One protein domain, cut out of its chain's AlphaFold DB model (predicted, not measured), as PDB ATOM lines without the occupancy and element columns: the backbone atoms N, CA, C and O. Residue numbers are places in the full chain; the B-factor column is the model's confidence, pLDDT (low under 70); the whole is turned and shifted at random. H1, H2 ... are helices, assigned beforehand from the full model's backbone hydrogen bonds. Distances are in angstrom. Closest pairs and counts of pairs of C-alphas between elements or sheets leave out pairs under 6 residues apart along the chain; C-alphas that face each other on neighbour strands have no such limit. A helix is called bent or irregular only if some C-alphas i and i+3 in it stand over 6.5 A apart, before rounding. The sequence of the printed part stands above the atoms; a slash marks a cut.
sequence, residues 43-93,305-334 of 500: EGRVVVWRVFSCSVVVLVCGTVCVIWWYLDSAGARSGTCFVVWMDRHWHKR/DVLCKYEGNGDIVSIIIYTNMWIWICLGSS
ATOM      1  N   GLU A  43      24.060   9.908 -42.425       90.81
ATOM      2  CA  GLU A  43      22.757   9.742 -43.082       90.81
ATOM      3  C   GLU A  43      21.657   9.259 -42.123       90.81
ATOM      4  O   GLU A  43      20.524   9.739 -42.160       90.81
ATOM      5  N   GLY A  44      21.982   8.352 -41.199       90.44
ATOM      6  CA  GLY A  44      21.005   7.853 -40.233       90.44
ATOM      7  C   GLY A  44      20.719   8.842 -39.097       90.44
ATOM      8  O   GLY A  44      19.665   8.757 -38.465       90.44
ATOM      9  N   ARG A  45      21.609   9.816 -38.845       88.25
ATOM     10  CA  ARG A  45      21.393  10.823 -37.793       88.25
ATOM     11  C   ARG A  45      20.182  11.695 -38.078       88.25
ATOM     12  O   ARG A  45      19.430  11.990 -37.156       88.25
ATOM     13  N   VAL A  46      19.965  12.059 -39.342       88.38
ATOM     14  CA  VAL A  46      18.820  12.885 -39.753       88.38
ATOM     15  C   VAL A  46      17.508  12.148 -39.496       88.38
ATOM     16  O   VAL A  46      16.581  12.722 -38.926       88.38
ATOM     17  N   VAL A  47      17.438  10.862 -39.849       89.94
ATOM     18  CA  VAL A  47      16.238  10.039 -39.635       89.94
ATOM     19  C   VAL A  47      15.944   9.896 -38.145       89.94
ATOM     20  O   VAL A  47      14.823  10.144 -37.706       89.94
ATOM     21  N   VAL A  48      16.954   9.569 -37.342       87.50
ATOM     22  CA  VAL A  48      16.774   9.397 -35.895       87.50
ATOM     23  C   VAL A  48      16.429  10.722 -35.223       87.50
ATOM     24  O   VAL A  48      15.594  10.737 -34.327       87.50
ATOM     25  N   TRP A  49      16.988  11.845 -35.680       87.31
ATOM     26  CA  TRP A  49      16.615  13.167 -35.182       87.31
ATOM     27  C   TRP A  49      15.164  13.527 -35.521       87.31
ATOM     28  O   TRP A  49      14.451  14.077 -34.680       87.31
ATOM     29  N   ARG A  50      14.680  13.169 -36.717       90.38
ATOM     30  CA  ARG A  50      13.264  13.325 -37.097       90.38
ATOM     31  C   ARG A  50      12.349  12.465 -36.222       90.38
ATOM     32  O   ARG A  50      11.362  12.966 -35.698       90.38
ATOM     33  N   VAL A  51      12.708  11.203 -35.988       88.69
ATOM     34  CA  VAL A  51      11.933  10.308 -35.110       88.69
ATOM     35  C   VAL A  51      11.957  10.803 -33.663       88.69
ATOM     36  O   VAL A  51      10.916  10.840 -33.008       88.69
ATOM     37  N   PHE A  52      13.116  11.235 -33.167       86.19
ATOM     38  CA  PHE A  52      13.268  11.769 -31.818       86.19
ATOM     39  C   PHE A  52      12.467  13.059 -31.632       86.19
ATOM     40  O   PHE A  52      11.702  13.160 -30.679       86.19
ATOM     41  N   SER A  53      12.579  14.018 -32.552       88.06
ATOM     42  CA  SER A  53      11.806  15.266 -32.494       88.06
ATOM     43  C   SER A  53      10.301  15.012 -32.570       88.06
ATOM     44  O   SER A  53       9.568  15.558 -31.750       88.06
ATOM     45  N   CYS A  54       9.845  14.122 -33.454       92.50
ATOM     46  CA  CYS A  54       8.444  13.705 -33.508       92.50
ATOM     47  C   CYS A  54       7.998  13.077 -32.178       92.50
ATOM     48  O   CYS A  54       6.981  13.467 -31.613       92.50
ATOM     49  N   SER A  55       8.816  12.187 -31.606       86.06
ATOM     50  CA  SER A  55       8.532  11.551 -30.314       86.06
ATOM     51  C   SER A  55       8.462  12.568 -29.175       86.06
ATOM     52  O   SER A  55       7.562  12.499 -28.344       86.06
ATOM     53  N   VAL A  56       9.374  13.544 -29.138       86.44
ATOM     54  CA  VAL A  56       9.367  14.622 -28.138       86.44
ATOM     55  C   VAL A  56       8.121  15.486 -28.292       86.44
ATOM     56  O   VAL A  56       7.479  15.781 -27.289       86.44
ATOM     57  N   VAL A  57       7.737  15.850 -29.517       91.44
ATOM     58  CA  VAL A  57       6.508  16.615 -29.769       91.44
ATOM     59  C   VAL A  57       5.288  15.822 -29.310       91.44
ATOM     60  O   VAL A  57       4.490  16.350 -28.547       91.44
ATOM     61  N   VAL A  58       5.168  14.542 -29.668       92.25
ATOM     62  CA  VAL A  58       4.038  13.696 -29.248       92.25
ATOM     63  C   VAL A  58       3.988  13.537 -27.728       92.25
ATOM     64  O   VAL A  58       2.918  13.659 -27.137       92.25
ATOM     65  N   LEU A  59       5.126  13.321 -27.068       87.12
ATOM     66  CA  LEU A  59       5.173  13.169 -25.612       87.12
ATOM     67  C   LEU A  59       4.872  14.486 -24.891       87.12
ATOM     68  O   LEU A  59       4.082  14.503 -23.947       87.12
ATOM     69  N   VAL A  60       5.461  15.600 -25.321       90.12
ATOM     70  CA  VAL A  60       5.255  16.908 -24.684       90.12
ATOM     71  C   VAL A  60       3.852  17.432 -24.981       90.12
ATOM     72  O   VAL A  60       3.123  17.770 -24.054       90.12
ATOM     73  N   CYS A  61       3.418  17.450 -26.241       88.94
ATOM     74  CA  CYS A  61       2.063  17.873 -26.591       88.94
ATOM     75  C   CYS A  61       1.021  16.927 -25.993       88.94
ATOM     76  O   CYS A  61       0.040  17.398 -25.429       88.94
ATOM     77  N   GLY A  62       1.252  15.612 -26.026       90.50
ATOM     78  CA  GLY A  62       0.364  14.623 -25.420       90.50
ATOM     79  C   GLY A  62       0.221  14.819 -23.912       90.50
ATOM     80  O   GLY A  62      -0.897  14.896 -23.408       90.50
ATOM     81  N   THR A  63       1.328  14.986 -23.183       88.62
ATOM     82  CA  THR A  63       1.277  15.249 -21.733       88.62
ATOM     83  C   THR A  63       0.607  16.580 -21.413       88.62
ATOM     84  O   THR A  63      -0.208  16.633 -20.493       88.62
ATOM     85  N   VAL A  64       0.865  17.638 -22.187       89.25
ATOM     86  CA  VAL A  64       0.178  18.930 -22.035       89.25
ATOM     87  C   VAL A  64      -1.325  18.792 -22.295       89.25
ATOM     88  O   VAL A  64      -2.115  19.306 -21.503       89.25
ATOM     89  N   CYS A  65      -1.735  18.056 -23.330       88.88
ATOM     90  CA  CYS A  65      -3.141  17.770 -23.623       88.88
ATOM     91  C   CYS A  65      -3.810  16.970 -22.500       88.88
ATOM     92  O   CYS A  65      -4.931  17.290 -22.110       88.88
ATOM     93  N   VAL A  66      -3.124  15.974 -21.935       91.19
ATOM     94  CA  VAL A  66      -3.626  15.193 -20.795       91.19
ATOM     95  C   VAL A  66      -3.772  16.082 -19.560       91.19
ATOM     96  O   VAL A  66      -4.832  16.097 -18.938       91.19
ATOM     97  N   ILE A  67      -2.751  16.874 -19.219       92.00
ATOM     98  CA  ILE A  67      -2.811  17.822 -18.095       92.00
ATOM     99  C   ILE A  67      -3.967  18.803 -18.294       92.00
ATOM    100  O   ILE A  67      -4.736  19.048 -17.364       92.00
ATOM    101  N   TRP A  68      -4.123  19.341 -19.501       93.38
ATOM    102  CA  TRP A  68      -5.231  20.221 -19.838       93.38
ATOM    103  C   TRP A  68      -6.591  19.542 -19.654       93.38
ATOM    104  O   TRP A  68      -7.457  20.105 -18.985       93.38
ATOM    105  N   TRP A  69      -6.754  18.316 -20.157       93.75
ATOM    106  CA  TRP A  69      -7.971  17.522 -19.984       93.75
ATOM    107  C   TRP A  69      -8.321  17.315 -18.505       93.75
ATOM    108  O   TRP A  69      -9.486  17.410 -18.117       93.75
ATOM    109  N   TYR A  70      -7.319  17.076 -17.656       94.75
ATOM    110  CA  TYR A  70      -7.522  16.945 -16.211       94.75
ATOM    111  C   TYR A  70      -7.871  18.274 -15.528       94.75
ATOM    112  O   TYR A  70      -8.671  18.283 -14.592       94.75
ATOM    113  N   LEU A  71      -7.293  19.392 -15.976       93.06
ATOM    114  CA  LEU A  71      -7.539  20.710 -15.385       93.06
ATOM    115  C   LEU A  71      -8.879  21.323 -15.814       93.06
ATOM    116  O   LEU A  71      -9.481  22.056 -15.027       93.06
ATOM    117  N   ASP A  72      -9.350  21.037 -17.030       94.62
ATOM    118  CA  ASP A  72     -10.626  21.531 -17.554       94.62
ATOM    119  C   ASP A  72     -11.313  20.514 -18.474       94.62
ATOM    120  O   ASP A  72     -11.468  20.703 -19.680       94.62
ATOM    121  N   SER A  73     -11.778  19.418 -17.874       93.25
ATOM    122  CA  SER A  73     -12.526  18.376 -18.590       93.25
ATOM    123  C   SER A  73     -13.795  18.899 -19.278       93.25
ATOM    124  O   SER A  73     -14.213  18.344 -20.293       93.25
ATOM    125  N   ALA A  74     -14.407  19.976 -18.771       92.38
ATOM    126  CA  ALA A  74     -15.561  20.612 -19.403       92.38
ATOM    127  C   ALA A  74     -15.152  21.402 -20.657       92.38
ATOM    128  O   ALA A  74     -15.810  21.293 -21.695       92.38
ATOM    129  N   GLY A  75     -14.048  22.148 -20.585       91.19
ATOM    130  CA  GLY A  75     -13.434  22.820 -21.730       91.19
ATOM    131  C   GLY A  75     -13.003  21.838 -22.818       91.19
ATOM    132  O   GLY A  75     -13.279  22.067 -23.996       91.19
ATOM    133  N   ALA A  76     -12.414  20.709 -22.426       89.50
ATOM    134  CA  ALA A  76     -11.993  19.681 -23.368       89.50
ATOM    135  C   ALA A  76     -13.186  18.975 -24.040       89.50
ATOM    136  O   ALA A  76     -13.199  18.811 -25.257       89.50
ATOM    137  N   ARG A  77     -14.248  18.652 -23.282       91.12
ATOM    138  CA  ARG A  77     -15.497  18.084 -23.836       91.12
ATOM    139  C   ARG A  77     -16.260  19.046 -24.744       91.12
ATOM    140  O   ARG A  77     -16.954  18.599 -25.647       91.12
ATOM    141  N   SER A  78     -16.160  20.348 -24.492       90.25
ATOM    142  CA  SER A  78     -16.797  21.378 -25.321       90.25
ATOM    143  C   SER A  78     -15.963  21.773 -26.543       90.25
ATOM    144  O   SER A  78     -16.362  22.677 -27.273       90.25
ATOM    145  N   GLY A  79     -14.817  21.118 -26.767       88.50
ATOM    146  CA  GLY A  79     -13.939  21.398 -27.903       88.50
ATOM    147  C   GLY A  79     -13.258  22.764 -27.827       88.50
ATOM    148  O   GLY A  79     -12.782  23.272 -28.838       88.50
ATOM    149  N   THR A  80     -13.206  23.400 -26.652       88.06
ATOM    150  CA  THR A  80     -12.467  24.663 -26.532       88.06
ATOM    151  C   THR A  80     -10.985  24.387 -26.745       88.06
ATOM    152  O   THR A  80     -10.424  23.515 -26.101       88.06
ATOM    153  N   CYS A  81     -10.331  25.099 -27.661       85.94
ATOM    154  CA  CYS A  81      -8.908  24.885 -27.915       85.94
ATOM    155  C   CYS A  81      -8.077  25.147 -26.640       85.94
ATOM    156  O   CYS A  81      -8.311  26.133 -25.931       85.94
ATOM    157  N   PHE A  82      -7.059  24.314 -26.387       84.38
ATOM    158  CA  PHE A  82      -6.082  24.493 -25.302       84.38
ATOM    159  C   PHE A  82      -5.518  25.923 -25.242       84.38
ATOM    160  O   PHE A  82      -5.340  26.485 -24.160       84.38
ATOM    161  N   VAL A  83      -5.297  26.548 -26.403       85.88
ATOM    162  CA  VAL A  83      -4.796  27.926 -26.510       85.88
ATOM    163  C   VAL A  83      -5.785  28.930 -25.911       85.88
ATOM    164  O   VAL A  83      -5.390  29.800 -25.137       85.88
ATOM    165  N   VAL A  84      -7.082  28.777 -26.194       89.56
ATOM    166  CA  VAL A  84      -8.144  29.636 -25.641       89.56
ATOM    167  C   VAL A  84      -8.265  29.436 -24.131       89.56
ATOM    168  O   VAL A  84      -8.479  30.394 -23.382       89.56
ATOM    169  N   TRP A  85      -8.105  28.197 -23.666       90.25
ATOM    170  CA  TRP A  85      -8.077  27.891 -22.241       90.25
ATOM    171  C   TRP A  85      -6.889  28.562 -21.533       90.25
ATOM    172  O   TRP A  85      -7.082  29.233 -20.510       90.25
ATOM    173  N   MET A  86      -5.681  28.451 -22.099       83.88
ATOM    174  CA  MET A  86      -4.483  29.105 -21.565       83.88
ATOM    175  C   MET A  86      -4.643  30.624 -21.509       83.88
ATOM    176  O   MET A  86      -4.353  31.221 -20.470       83.88
ATOM    177  N   ASP A  87      -5.149  31.241 -22.577       90.25
ATOM    178  CA  ASP A  87      -5.340  32.690 -22.661       90.25
ATOM    179  C   ASP A  87      -6.276  33.210 -21.553       90.25
ATOM    180  O   ASP A  87      -5.928  34.109 -20.774       90.25
ATOM    181  N   ARG A  88      -7.426  32.546 -21.362       88.00
ATOM    182  CA  ARG A  88      -8.378  32.884 -20.288       88.00
ATOM    183  C   ARG A  88      -7.747  32.788 -18.902       88.00
ATOM    184  O   ARG A  88      -7.963  33.661 -18.052       88.00
ATOM    185  N   HIS A  89      -6.979  31.731 -18.644       85.19
ATOM    186  CA  HIS A  89      -6.339  31.532 -17.345       85.19
ATOM    187  C   HIS A  89      -5.188  32.509 -17.097       85.19
ATOM    188  O   HIS A  89      -5.033  32.994 -15.967       85.19
ATOM    189  N   TRP A  90      -4.428  32.847 -18.136       85.31
ATOM    190  CA  TRP A  90      -3.359  33.835 -18.068       85.31
ATOM    191  C   TRP A  90      -3.904  35.219 -17.698       85.31
ATOM    192  O   TRP A  90      -3.459  35.836 -16.720       85.31
ATOM    193  N   HIS A  91      -4.956  35.667 -18.387       85.88
ATOM    194  CA  HIS A  91      -5.608  36.945 -18.098       85.88
ATOM    195  C   HIS A  91      -6.232  36.995 -16.696       85.88
ATOM    196  O   HIS A  91      -6.128  38.016 -16.005       85.88
ATOM    197  N   LYS A  92      -6.806  35.883 -16.219       87.06
ATOM    198  CA  LYS A  92      -7.393  35.792 -14.872       87.06
ATOM    199  C   LYS A  92      -6.354  35.877 -13.749       87.06
ATOM    200  O   LYS A  92      -6.662  36.398 -12.675       87.06
ATOM    201  N   ARG A  93      -5.126  35.388 -13.963       78.12
ATOM    202  CA  ARG A  93      -4.029  35.554 -12.989       78.12
ATOM    203  C   ARG A  93      -3.497  36.985 -12.984       78.12
ATOM    204  O   ARG A  93      -3.257  37.535 -11.910       78.12
ATOM    205  N   ASP A 305      23.236  25.728 -39.918       45.00
ATOM    206  CA  ASP A 305      23.985  26.791 -40.617       45.00
ATOM    207  C   ASP A 305      23.669  28.197 -40.056       45.00
ATOM    208  O   ASP A 305      24.546  29.062 -39.950       45.00
ATOM    209  N   VAL A 306      22.438  28.419 -39.573       49.94
ATOM    210  CA  VAL A 306      22.066  29.652 -38.848       49.94
ATOM    211  C   VAL A 306      22.711  29.714 -37.454       49.94
ATOM    212  O   VAL A 306      23.161  30.787 -37.043       49.94
ATOM    213  N   LEU A 307      22.814  28.582 -36.744       43.41
ATOM    214  CA  LEU A 307      23.485  28.498 -35.438       43.41
ATOM    215  C   LEU A 307      25.008  28.667 -35.543       43.41
ATOM    216  O   LEU A 307      25.598  29.361 -34.715       43.41
ATOM    217  N   CYS A 308      25.651  28.089 -36.560       48.03
ATOM    218  CA  CYS A 308      27.104  28.165 -36.741       48.03
ATOM    219  C   CYS A 308      27.592  29.548 -37.197       48.03
ATOM    220  O   CYS A 308      28.758  29.887 -36.993       48.03
ATOM    221  N   LYS A 309      26.721  30.378 -37.785       47.59
ATOM    222  CA  LYS A 309      27.092  31.707 -38.299       47.59
ATOM    223  C   LYS A 309      26.950  32.841 -37.275       47.59
ATOM    224  O   LYS A 309      27.437  33.941 -37.524       47.59
ATOM    225  N   TYR A 310      26.320  32.586 -36.126       48.88
ATOM    226  CA  TYR A 310      26.002  33.601 -35.113       48.88
ATOM    227  C   TYR A 310      26.399  33.160 -33.696       48.88
ATOM    228  O   TYR A 310      25.579  33.069 -32.787       48.88
ATOM    229  N   GLU A 311      27.696  32.964 -33.470       42.75
ATOM    230  CA  GLU A 311      28.286  32.575 -32.175       42.75
ATOM    231  C   GLU A 311      28.326  33.722 -31.127       42.75
ATOM    232  O   GLU A 311      29.184  33.758 -30.248       42.75
ATOM    233  N   GLY A 312      27.420  34.709 -31.220       47.06
ATOM    234  CA  GLY A 312      27.568  35.998 -30.528       47.06
ATOM    235  C   GLY A 312      26.477  36.422 -29.544       47.06
ATOM    236  O   GLY A 312      26.762  37.262 -28.701       47.06
ATOM    237  N   ASN A 313      25.249  35.896 -29.608       45.03
ATOM    238  CA  ASN A 313      24.153  36.370 -28.748       45.03
ATOM    239  C   ASN A 313      23.174  35.241 -28.401       45.03
ATOM    240  O   ASN A 313      22.458  34.737 -29.267       45.03
ATOM    241  N   GLY A 314      23.104  34.883 -27.115       42.84
ATOM    242  CA  GLY A 314      22.237  33.823 -26.582       42.84
ATOM    243  C   GLY A 314      20.729  34.051 -26.764       42.84
ATOM    244  O   GLY A 314      19.953  33.109 -26.627       42.84
ATOM    245  N   ASP A 315      20.302  35.258 -27.141       46.53
ATOM    246  CA  ASP A 315      18.887  35.585 -27.345       46.53
ATOM    247  C   ASP A 315      18.293  34.955 -28.618       46.53
ATOM    248  O   ASP A 315      17.089  34.708 -28.691       46.53
ATOM    249  N   ILE A 316      19.122  34.627 -29.615       48.72
ATOM    250  CA  ILE A 316      18.644  34.137 -30.920       48.72
ATOM    251  C   ILE A 316      18.236  32.656 -30.855       48.72
ATOM    252  O   ILE A 316      17.253  32.261 -31.476       48.72
ATOM    253  N   VAL A 317      18.916  31.843 -30.037       48.22
ATOM    254  CA  VAL A 317      18.570  30.418 -29.851       48.22
ATOM    255  C   VAL A 317      17.190  30.273 -29.203       48.22
ATOM    256  O   VAL A 317      16.394  29.433 -29.619       48.22
ATOM    257  N   SER A 318      16.864  31.149 -28.247       45.66
ATOM    258  CA  SER A 318      15.529  31.205 -27.642       45.66
ATOM    259  C   SER A 318      14.462  31.551 -28.686       45.66
ATOM    260  O   SER A 318      13.444  30.872 -28.768       45.66
ATOM    261  N   ILE A 319      14.721  32.535 -29.558       51.03
ATOM    262  CA  ILE A 319      13.791  32.936 -30.626       51.03
ATOM    263  C   ILE A 319      13.553  31.799 -31.628       51.03
ATOM    264  O   ILE A 319      12.413  31.601 -32.042       51.03
ATOM    265  N   ILE A 320      14.580  31.024 -31.993       51.28
ATOM    266  CA  ILE A 320      14.459  29.906 -32.948       51.28
ATOM    267  C   ILE A 320      13.663  28.736 -32.353       51.28
ATOM    268  O   ILE A 320      12.827  28.146 -33.041       51.28
ATOM    269  N   ILE A 321      13.873  28.420 -31.072       52.00
ATOM    270  CA  ILE A 321      13.089  27.392 -30.372       52.00
ATOM    271  C   ILE A 321      11.637  27.856 -30.223       52.00
ATOM    272  O   ILE A 321      10.722  27.091 -30.517       52.00
ATOM    273  N   TYR A 322      11.412  29.117 -29.843       47.94
ATOM    274  CA  TYR A 322      10.066  29.682 -29.727       47.94
ATOM    275  C   TYR A 322       9.339  29.748 -31.069       47.94
ATOM    276  O   TYR A 322       8.159  29.432 -31.115       47.94
ATOM    277  N   THR A 323      10.011  30.124 -32.157       47.09
ATOM    278  CA  THR A 323       9.385  30.188 -33.488       47.09
ATOM    279  C   THR A 323       9.078  28.804 -34.035       47.09
ATOM    280  O   THR A 323       7.964  28.606 -34.504       47.09
ATOM    281  N   ASN A 324       9.975  27.823 -33.890       45.88
ATOM    282  CA  ASN A 324       9.656  26.441 -34.249       45.88
ATOM    283  C   ASN A 324       8.495  25.907 -33.409       45.88
ATOM    284  O   ASN A 324       7.517  25.417 -33.963       45.88
ATOM    285  N   MET A 325       8.542  26.064 -32.085       51.34
ATOM    286  CA  MET A 325       7.462  25.613 -31.204       51.34
ATOM    287  C   MET A 325       6.134  26.301 -31.538       51.34
ATOM    288  O   MET A 325       5.093  25.654 -31.541       51.34
ATOM    289  N   TRP A 326       6.156  27.595 -31.864       48.56
ATOM    290  CA  TRP A 326       4.957  28.343 -32.229       48.56
ATOM    291  C   TRP A 326       4.405  27.919 -33.590       48.56
ATOM    292  O   TRP A 326       3.198  27.741 -33.703       48.56
ATOM    293  N   ILE A 327       5.264  27.654 -34.579       51.06
ATOM    294  CA  ILE A 327       4.873  27.077 -35.872       51.06
ATOM    295  C   ILE A 327       4.210  25.711 -35.664       51.06
ATOM    296  O   ILE A 327       3.124  25.490 -36.187       51.06
ATOM    297  N   TRP A 328       4.788  24.832 -34.841       52.22
ATOM    298  CA  TRP A 328       4.203  23.521 -34.532       52.22
ATOM    299  C   TRP A 328       2.881  23.620 -33.760       52.22
ATOM    300  O   TRP A 328       1.953  22.866 -34.043       52.22
ATOM    301  N   ILE A 329       2.749  24.571 -32.830       52.75
ATOM    302  CA  ILE A 329       1.487  24.842 -32.121       52.75
ATOM    303  C   ILE A 329       0.423  25.385 -33.088       52.75
ATOM    304  O   ILE A 329      -0.733  24.970 -33.018       52.75
ATOM    305  N   CYS A 330       0.803  26.273 -34.010       43.44
ATOM    306  CA  CYS A 330      -0.085  26.794 -35.046       43.44
ATOM    307  C   CYS A 330      -0.513  25.697 -36.037       43.44
ATOM    308  O   CYS A 330      -1.700  25.605 -36.342       43.44
ATOM    309  N   LEU A 331       0.403  24.819 -36.457       44.88
ATOM    310  CA  LEU A 331       0.087  23.643 -37.280       44.88
ATOM    311  C   LEU A 331      -0.818  22.645 -36.541       44.88
ATOM    312  O   LEU A 331      -1.739  22.094 -37.138       44.88
ATOM    313  N   GLY A 332      -0.618  22.463 -35.233       41.50
ATOM    314  CA  GLY A 332      -1.501  21.664 -34.382       41.50
ATOM    315  C   GLY A 332      -2.924  22.228 -34.299       41.50
ATOM    316  O   GLY A 332      -3.885  21.466 -34.266       41.50
ATOM    317  N   SER A 333      -3.075  23.558 -34.313       37.91
ATOM    318  CA  SER A 333      -4.389  24.216 -34.283       37.91
ATOM    319  C   SER A 333      -5.156  24.187 -35.609       37.91
ATOM    320  O   SER A 333      -6.359  24.425 -35.595       37.91
ATOM    321  N   SER A 334      -4.502  23.867 -36.730       34.41
ATOM    322  CA  SER A 334      -5.163  23.659 -38.032       34.41
ATOM    323  C   SER A 334      -5.819  22.280 -38.188       34.41
ATOM    324  O   SER A 334      -6.552  22.068 -39.148       34.41
TER     325      SER A 334
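Overview. This is residues 43 to 93 and 305 to 334 of the 500 residues of an uncharacterized protein of Lichtheimia corymbifera JMRC:FSU:9682 (UniProt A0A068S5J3). One long helix, H1, makes the longest axis of a loose, open frame of helices; past one end of it the chain turns through the small helix H2 into H3, which points away from H1 as a short arm. A second long helix, H5, slants in toward H1 and comes near it without touching it, and a loop with the tiny helix H4 lies at the far end of H5. Residues 43 to 56 of H1, residues 87 to 93 of H3 and the loop of residues 308 to 315 stick out, with few contacts between the helices. The printed part has 81 residues with five named helices, in the order H1, H2, H3, H4, H5, and no named strand; its class is all helix. It is loose, with a radius of gyration of the C-alphas of 16.5 A, and only just elongated, with spans of 47 by 31 by 20 A.

Arrangement. The longest helix is H1, residues 43 to 71. H2, residues 73 to 77, follows after a tight link of one residue. H1 and H2 only just touch, with 3 pairs of C-alphas within 8 A, and they touch only at the corner by their link. H1 takes part with residues 68 to 69 alone; the closest C-alphas are those of Trp 69 and Ala 76, 5.7 A apart. After a tight link of 4 residues comes H3, residues 82 to 93. H1 and H3 are close but not clearly touching, and the closest C-alphas, those of Trp 68 and Phe 82, are 7.0 A apart. They run the same way at a steep tilt of 55 degrees. H2 and H3 are close but not clearly touching, with the C-alphas of Gly 75 and Trp 85 closest at 7.4 A. H5, residues 315 to 333, and H1 are near each other, with 6 pairs of C-alphas within 10 A and no pair within 8 A. H4, residues 305 to 308, is close to H5 but not clearly touching it; the closest C-alphas, those of Leu 307 and Val 317, are 7.7 A apart. H4 is apart from H1, H2 and H3, and H5 is apart from H2 and H3. Every O i to N i+4 pair is within hydrogen-bond range in H2, H3 and H5, and 24 of 25 are in H1. H4 is too short for such a pair, and its one O i to N i+3 pair is not within range.

Along the chain. H1 runs 42.5 A from C-alpha 43 at (22.757, 9.742, -43.082) to C-alpha 71 at (-7.539, 20.710, -15.385). It is neither bent nor irregular, but only just: C-alphas 43 and 46 are 6.0 A apart. H5, residues 315 to 333, measures 26.8 A from first to last C-alpha and ends with C-alpha 333 at (-4.389, 24.216, -34.283). H3, residues 82 to 93, measures 16.7 A. H2 has five residues, 73 to 77, and H4 has four, 305 to 308.

Size, cuts and confidence. The two C-alphas farthest apart are those of Glu 43 and Lys 92, at 48.8 A. Without the stretches that stand free, the body has 52 residues and spans 45 by 19 by 15 A. Residues 94 to 304 are cut out, and C-alphas 93 and 305 are 40.3 A apart across the cut, where the link from H3 to H4 runs. Of the links that are printed whole, none is long; that from H4 to H5, 6 residues, is short but not tight. The mean pLDDT of the printed part is 73.4, and residues 305 to 334 are under 70; H4 has a mean of 47 and H5 of 48, while H1 has 90.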